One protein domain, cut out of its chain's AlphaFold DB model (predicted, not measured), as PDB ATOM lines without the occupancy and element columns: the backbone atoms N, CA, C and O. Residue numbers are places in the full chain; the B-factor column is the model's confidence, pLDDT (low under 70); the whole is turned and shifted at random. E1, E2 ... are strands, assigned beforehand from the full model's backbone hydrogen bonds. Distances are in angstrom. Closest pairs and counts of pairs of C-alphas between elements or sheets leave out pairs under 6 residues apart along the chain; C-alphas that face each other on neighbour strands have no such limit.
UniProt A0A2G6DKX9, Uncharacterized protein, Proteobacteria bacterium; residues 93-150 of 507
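Overview. This is residues 93 to 150 of the 507 residues of an uncharacterized protein of Proteobacteria bacterium (UniProt A0A2G6DKX9). Little regular structure is here: three small hairpins are strung one after another along a rod, E3 and E4 in the middle, E1 and E2 towards one end, E5 and E6 towards the other, where an unnamed tail, residues 139 to 150, follows. The 58 printed residues hold six named strands, E1 to E6 in chain order, in three antiparallel two-strand sheets, with no named helix: all strand, with 22 residues in named elements. The whole is loose, radius of gyration of the C-alphas 14.8 A, spanning 50 by 20 by 13 A.

Along the chain. Find C-alpha 111 at (91.969, 145.031, 127.893), where E3, residues 111 to 114, begins its 9.5 A; E4 is 119 to 122, 10.0 A. Look back to C-alpha 94 at (87.202, 152.635, 136.193) for E1, 94 to 97, 9.3 A, then E2, 102 to 105, 9.9 A. Further on come E5, 129 to 131, and E6, 136 to 138, each 6.3 A.

Arrangement. In hairpin E3 and E4, find N 112 and O 121 2.8 A apart, within hydrogen-bond range; likewise N 95 and O 104 in E1 and E2, 2.8 A, and N 131 and O 136 in E5 and E6, 2.9 A. E2 and E3 are apart, as are E4 and E5.

Size, cuts and confidence. The farthest C-alphas, Glu 99 and Glu 145, are 50.3 A apart. The printed part has no cut and no long link; residues 142 to 150 are under pLDDT 70.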
ATOM      1  N   GLY A  93      84.701 152.462 132.721       86.56
ATOM      2  CA  GLY A  93      85.833 151.529 132.772       86.56
ATOM      3  C   GLY A  93      86.779 151.685 133.958       86.56
ATOM      4  O   GLY A  93      87.811 151.017 134.002       86.56
ATOM      5  N   THR A  94      86.436 152.509 134.947       92.94
ATOM      6  CA  THR A  94      87.202 152.635 136.193       92.94
ATOM      7  C   THR A  94      86.305 152.496 137.429       92.94
ATOM      8  O   THR A  94      85.123 152.832 137.397       92.94
ATOM      9  N   THR A  95      86.853 151.969 138.526       92.44
ATOM     10  CA  THR A  95      86.180 151.818 139.824       92.44
ATOM     11  C   THR A  95      86.914 152.609 140.897       92.44
ATOM     12  O   THR A  95      88.143 152.689 140.892       92.44
ATOM     13  N   PHE A  96      86.175 153.226 141.816       92.94
ATOM     14  CA  PHE A  96      86.777 154.002 142.896       92.94
ATOM     15  C   PHE A  96      87.279 153.069 143.998       92.94
ATOM     16  O   PHE A  96      86.490 152.400 144.672       92.94
ATOM     17  N   ASN A  97      88.591 153.040 144.210       90.00
ATOM     18  CA  ASN A  97      89.191 152.296 145.304       90.00
ATOM     19  C   ASN A  97      89.173 153.156 146.582       90.00
ATOM     20  O   ASN A  97      89.830 154.194 146.671       90.00
ATOM     21  N   GLN A  98      88.412 152.715 147.591       84.88
ATOM     22  CA  GLN A  98      88.242 153.447 148.854       84.88
ATOM     23  C   GLN A  98      89.523 153.527 149.693       84.88
ATOM     24  O   GLN A  98      89.690 154.485 150.452       84.88
ATOM     25  N   GLU A  99      90.422 152.549 149.575       84.69
ATOM     26  CA  GLU A  99      91.674 152.525 150.337       84.69
ATOM     27  C   GLU A  99      92.696 153.508 149.760       84.69
ATOM     28  O   GLU A  99      93.386 154.195 150.514       84.69
ATOM     29  N   THR A 100      92.774 153.607 148.428       89.62
ATOM     30  CA  THR A 100      93.731 154.486 147.737       89.62
ATOM     31  C   THR A 100      93.170 155.874 147.445       89.62
ATOM     32  O   THR A 100      93.947 156.788 147.176       89.62
ATOM     33  N   GLN A 101      91.847 156.054 147.536       89.50
ATOM     34  CA  GLN A 101      91.136 157.279 147.145       89.50
ATOM     35  C   GLN A 101      91.399 157.656 145.673       89.50
ATOM     36  O   GLN A 101      91.489 158.835 145.329       89.50
ATOM     37  N   THR A 102      91.547 156.655 144.793       88.19
ATOM     38  CA  THR A 102      91.795 156.847 143.352       88.19
ATOM     39  C   THR A 102      90.892 155.959 142.489       88.19
ATOM     40  O   THR A 102      90.413 154.921 142.943       88.19
ATOM     41  N   CYS A 103      90.627 156.381 141.246       91.56
ATOM     42  CA  CYS A 103      89.928 155.564 140.252       91.56
ATOM     43  C   CYS A 103      90.919 154.591 139.603       91.56
ATOM     44  O   CYS A 103      91.872 155.020 138.950       91.56
ATOM     45  N   GLU A 104      90.688 153.293 139.766       93.88
ATOM     46  CA  GLU A 104      91.507 152.218 139.203       93.88
ATOM     47  C   GLU A 104      90.778 151.581 138.011       93.88
ATOM     48  O   GLU A 104      89.550 151.510 137.996       93.88
ATOM     49  N   SER A 105      91.517 151.145 136.986       92.25
ATOM     50  CA  SER A 105      90.938 150.465 135.818       92.25
ATOM     51  C   SER A 105      90.181 149.206 136.244       92.25
ATOM     52  O   SER A 105      90.714 148.385 136.988       92.25
ATOM     53  N   LEU A 106      88.953 149.036 135.746       93.69
ATOM     54  CA  LEU A 106      88.202 147.780 135.869       93.69
ATOM     55  C   LEU A 106      88.814 146.669 135.003       93.69
ATOM     56  O   LEU A 106      88.624 145.488 135.290       93.69
ATOM     57  N   CYS A 107      89.540 147.047 133.950       93.00
ATOM     58  CA  CYS A 107      90.109 146.135 132.969       93.00
ATOM     59  C   CYS A 107      91.567 145.798 133.295       93.00
ATOM     60  O   CYS A 107      92.332 146.677 133.705       93.00
ATOM     61  N   SER A 108      91.944 144.529 133.098       91.81
ATOM     62  CA  SER A 108      93.325 144.060 133.278       91.81
ATOM     63  C   SER A 108      94.244 144.605 132.179       91.81
ATOM     64  O   SER A 108      93.774 145.016 131.119       91.81
ATOM     65  N   ASP A 109      95.561 144.584 132.404       85.25
ATOM     66  CA  ASP A 109      96.549 145.021 131.409       85.25
ATOM     67  C   ASP A 109      96.321 144.325 130.053       85.25
ATOM     68  O   ASP A 109      96.365 143.099 129.950       85.25
ATOM     69  N   GLY A 110      96.087 145.125 129.008       81.38
ATOM     70  CA  GLY A 110      95.804 144.644 127.651       81.38
ATOM     71  C   GLY A 110      94.321 144.576 127.280       81.38
ATOM     72  O   GLY A 110      94.011 144.238 126.140       81.38
ATOM     73  N   GLN A 111      93.405 144.948 128.174       90.12
ATOM     74  CA  GLN A 111      91.969 145.031 127.893       90.12
ATOM     75  C   GLN A 111      91.498 146.485 127.756       90.12
ATOM     76  O   GLN A 111      92.015 147.383 128.418       90.12
ATOM     77  N   THR A 112      90.498 146.712 126.905       86.88
ATOM     78  CA  THR A 112      89.839 148.009 126.700       86.88
ATOM     79  C   THR A 112      88.390 147.916 127.186       86.88
ATOM     80  O   THR A 112      87.713 146.926 126.922       86.88
ATOM     81  N   TYR A 113      87.910 148.924 127.919       92.06
ATOM     82  CA  TYR A 113      86.521 148.967 128.388       92.06
ATOM     83  C   TYR A 113      85.578 149.391 127.260       92.06
ATOM     84  O   TYR A 113      85.818 150.416 126.620       92.06
ATOM     85  N   HIS A 114      84.507 148.633 127.034       86.94
ATOM     86  CA  HIS A 114      83.507 148.946 126.017       86.94
ATOM     87  C   HIS A 114      82.244 149.532 126.669       86.94
ATOM     88  O   HIS A 114      81.532 148.842 127.397       86.94
ATOM     89  N   GLU A 115      81.965 150.818 126.423       83.94
ATOM     90  CA  GLU A 115      80.894 151.558 127.114       83.94
ATOM     91  C   GLU A 115      79.490 150.985 126.862       83.94
ATOM     92  O   GLU A 115      78.651 151.020 127.759       83.94
ATOM     93  N   GLU A 116      79.234 150.429 125.672       80.75
ATOM     94  CA  GLU A 116      77.904 149.917 125.309       80.75
ATOM     95  C   GLU A 116      77.583 148.562 125.953       80.75
ATOM     96  O   GLU A 116      76.429 148.298 126.288       80.75
ATOM     97  N   THR A 117      78.588 147.702 126.140       84.06
ATOM     98  CA  THR A 117      78.399 146.364 126.730       84.06
ATOM     99  C   THR A 117      78.667 146.364 128.231       84.06
ATOM    100  O   THR A 117      78.161 145.505 128.950       84.06
ATOM    101  N   GLY A 118      79.439 147.338 128.725       89.00
ATOM    102  CA  GLY A 118      79.875 147.408 130.115       89.00
ATOM    103  C   GLY A 118      80.944 146.374 130.478       89.00
ATOM    104  O   GLY A 118      81.229 146.197 131.664       89.00
ATOM    105  N   GLU A 119      81.535 145.699 129.486       89.75
ATOM    106  CA  GLU A 119      82.522 144.631 129.660       89.75
ATOM    107  C   GLU A 119      83.927 145.064 129.199       89.75
ATOM    108  O   GLU A 119      84.099 145.929 128.336       89.75
ATOM    109  N   CYS A 120      84.955 144.454 129.792       91.31
ATOM    110  CA  CYS A 120      86.344 144.600 129.366       91.31
ATOM    111  C   CYS A 120      86.653 143.574 128.278       91.31
ATOM    112  O   CYS A 120      86.531 142.372 128.512       91.31
ATOM    113  N   ILE A 121      87.090 144.044 127.114       89.44
ATOM    114  CA  ILE A 121      87.419 143.204 125.960       89.44
ATOM    115  C   ILE A 121      88.920 143.250 125.683       89.44
ATOM    116  O   ILE A 121      89.561 144.282 125.879       89.44
ATOM    117  N   ASP A 122      89.498 142.129 125.254       90.38
ATOM    118  CA  ASP A 122      90.919 142.070 124.907       90.38
ATOM    119  C   ASP A 122      91.203 143.044 123.758       90.38
ATOM    120  O   ASP A 122      90.494 143.063 122.748       90.38
ATOM    121  N   SER A 123      92.221 143.888 123.930       83.56
ATOM    122  CA  SER A 123      92.559 144.902 122.931       83.56
ATOM    123  C   SER A 123      92.916 144.218 121.618       83.56
ATOM    124  O   SER A 123      93.695 143.259 121.588       83.56
ATOM    125  N   CYS A 124      92.341 144.712 120.528       86.75
ATOM    126  CA  CYS A 124      92.593 144.151 119.215       86.75
ATOM    127  C   CYS A 124      94.082 144.247 118.845       86.75
ATOM    128  O   CYS A 124      94.724 145.247 119.171       86.75
ATOM    129  N   PRO A 125      94.637 143.244 118.138       84.25
ATOM    130  CA  PRO A 125      95.979 143.329 117.574       84.25
ATOM    131  C   PRO A 125      96.152 144.596 116.726       84.25
ATOM    132  O   PRO A 125      95.199 145.042 116.082       84.25
ATOM    133  N   ASP A 126      97.372 145.143 116.697       79.50
ATOM    134  CA  ASP A 126      97.701 146.375 115.967       79.50
ATOM    135  C   ASP A 126      97.093 146.394 114.551       79.50
ATOM    136  O   ASP A 126      97.301 145.481 113.748       79.50
ATOM    137  N   GLY A 127      96.344 147.458 114.245       77.44
ATOM    138  CA  GLY A 127      95.688 147.664 112.947       77.44
ATOM    139  C   GLY A 127      94.237 147.179 112.855       77.44
ATOM    140  O   GLY A 127      93.624 147.331 111.799       77.44
ATOM    141  N   GLN A 128      93.670 146.630 113.934       87.00
ATOM    142  CA  GLN A 128      92.255 146.259 114.010       87.00
ATOM    143  C   GLN A 128      91.473 147.179 114.958       87.00
ATOM    144  O   GLN A 128      92.007 147.683 115.944       87.00
ATOM    145  N   VAL A 129      90.187 147.371 114.669       85.62
ATOM    146  CA  VAL A 129      89.213 148.090 115.505       85.62
ATOM    147  C   VAL A 129      88.079 147.142 115.895       85.62
ATOM    148  O   VAL A 129      87.720 146.265 115.111       85.62
ATOM    149  N   ILE A 130      87.510 147.280 117.093       83.31
ATOM    150  CA  ILE A 130      86.300 146.529 117.461       83.31
ATOM    151  C   ILE A 130      85.127 147.020 116.614       83.31
ATOM    152  O   ILE A 130      84.847 148.216 116.548       83.31
ATOM    153  N   ASN A 131      84.434 146.085 115.969       82.12
ATOM    154  CA  ASN A 131      83.145 146.347 115.351       82.12
ATOM    155  C   ASN A 131      82.047 146.263 116.421       82.12
ATOM    156  O   ASN A 131      81.762 145.166 116.907       82.12
ATOM    157  N   SER A 132      81.409 147.396 116.724       74.31
ATOM    158  CA  SER A 132      80.368 147.536 117.757       74.31
ATOM    159  C   SER A 132      79.135 146.647 117.557       74.31
ATOM    160  O   SER A 132      78.385 146.419 118.496       74.31
ATOM    161  N   LEU A 133      78.908 146.109 116.354       75.31
ATOM    162  CA  LEU A 133      77.785 145.202 116.083       75.31
ATOM    163  C   LEU A 133      78.103 143.731 116.372       75.31
ATOM    164  O   LEU A 133      77.184 142.923 116.491       75.31
ATOM    165  N   THR A 134      79.381 143.352 116.386       79.19
ATOM    166  CA  THR A 134      79.785 141.933 116.420       79.19
ATOM    167  C   THR A 134      80.734 141.584 117.556       79.19
ATOM    168  O   THR A 134      81.040 140.401 117.715       79.19
ATOM    169  N   ASP A 135      81.224 142.586 118.294       77.75
ATOM    170  CA  ASP A 135      82.249 142.459 119.336       77.75
ATOM    171  C   ASP A 135      83.509 141.716 118.860       77.75
ATOM    172  O   ASP A 135      84.181 141.005 119.608       77.75
ATOM    173  N   LYS A 136      83.839 141.858 117.570       80.69
ATOM    174  CA  LYS A 136      85.024 141.263 116.942       80.69
ATOM    175  C   LYS A 136      85.926 142.338 116.361       80.69
ATOM    176  O   LYS A 136      85.463 143.335 115.810       80.69
ATOM    177  N   CYS A 137      87.227 142.093 116.449       82.69
ATOM    178  CA  CYS A 137      88.250 142.921 115.832       82.69
ATOM    179  C   CYS A 137      88.205 142.793 114.301       82.69
ATOM    180  O   CYS A 137      88.320 141.690 113.760       82.69
ATOM    181  N   VAL A 138      88.047 143.918 113.605       87.25
ATOM    182  CA  VAL A 138      88.008 144.018 112.140       87.25
ATOM    183  C   VAL A 138      89.063 145.009 111.644       87.25
ATOM    184  O   VAL A 138      89.421 145.946 112.352       87.25
ATOM    185  N   CYS A 139      89.578 144.826 110.426       88.31
ATOM    186  CA  CYS A 139      90.437 145.828 109.786       88.31
ATOM    187  C   CYS A 139      89.527 146.921 109.167       88.31
ATOM    188  O   CYS A 139      88.628 146.563 108.401       88.31
ATOM    189  N   PRO A 140      89.729 148.220 109.457       80.31
ATOM    190  CA  PRO A 140      88.803 149.295 109.066       80.31
ATOM    191  C   PRO A 140      88.674 149.539 107.549       80.31
ATOM    192  O   PRO A 140      87.699 150.152 107.126       80.31
ATOM    193  N   ASP A 141      89.596 149.018 106.731       75.62
ATOM    194  CA  ASP A 141      89.685 149.330 105.294       75.62
ATOM    195  C   ASP A 141      89.257 148.186 104.350       75.62
ATOM    196  O   ASP A 141      89.467 148.283 103.140       75.62
ATOM    197  N   LEU A 142      88.667 147.091 104.855       63.06
ATOM    198  CA  LEU A 142      88.273 145.950 104.013       63.06
ATOM    199  C   LEU A 142      86.745 145.827 103.849       63.06
ATOM    200  O   LEU A 142      86.021 145.837 104.854       63.06
ATOM    201  N   PRO A 143      86.233 145.655 102.608       61.75
ATOM    202  CA  PRO A 143      84.818 145.386 102.363       61.75
ATOM    203  C   PRO A 143      84.367 144.103 103.079       61.75
ATOM    204  O   PRO A 143      85.150 143.175 103.291       61.75
ATOM    205  N   SER A 144      83.089 144.057 103.463       54.81
ATOM    206  CA  SER A 144      82.498 143.099 104.416       54.81
ATOM    207  C   SER A 144      82.694 141.611 104.093       54.81
ATOM    208  O   SER A 144      82.589 140.783 104.992       54.81
ATOM    209  N   GLU A 145      83.018 141.251 102.850       52.59
ATOM    210  CA  GLU A 145      83.279 139.863 102.437       52.59
ATOM    211  C   GLU A 145      84.729 139.387 102.665       52.59
ATOM    212  O   GLU A 145      85.018 138.212 102.456       52.59
ATOM    213  N   GLN A 146      85.649 140.248 103.125       53.66
ATOM    214  CA  GLN A 146      87.084 139.919 103.264       53.66
ATOM    215  C   GLN A 146      87.585 139.844 104.722       53.66
ATOM    216  O   GLN A 146      88.788 139.800 104.980       53.66
ATOM    217  N   GLN A 147      86.681 139.825 105.705       53.06
ATOM    218  CA  GLN A 147      87.012 140.034 107.122       53.06
ATOM    219  C   GLN A 147      87.330 138.737 107.897       53.06
ATOM    220  O   GLN A 147      86.652 138.402 108.869       53.06
ATOM    221  N   THR A 148      88.401 138.019 107.531       38.88
ATOM    222  CA  THR A 148      88.993 136.998 108.419       38.88
ATOM    223  C   THR A 148      90.517 137.095 108.482       38.88
ATOM    224  O   THR A 148      91.191 136.763 107.516       38.88
ATOM    225  N   GLY A 149      91.045 137.447 109.660       50.53
ATOM    226  CA  GLY A 149      92.404 137.112 110.106       50.53
ATOM    227  C   GLY A 149      93.552 137.968 109.552       50.53
ATOM    228  O   GLY A 149      93.853 137.915 108.372       50.53
ATOM    229  N   VAL A 150      94.255 138.649 110.470       50.34
ATOM    230  CA  VAL A 150      95.567 139.324 110.319       50.34
ATOM    231  C   VAL A 150      95.636 140.369 109.192       50.34
ATOM    232  O   VAL A 150      95.782 140.034 108.023       50.34
TER     233      VAL A 150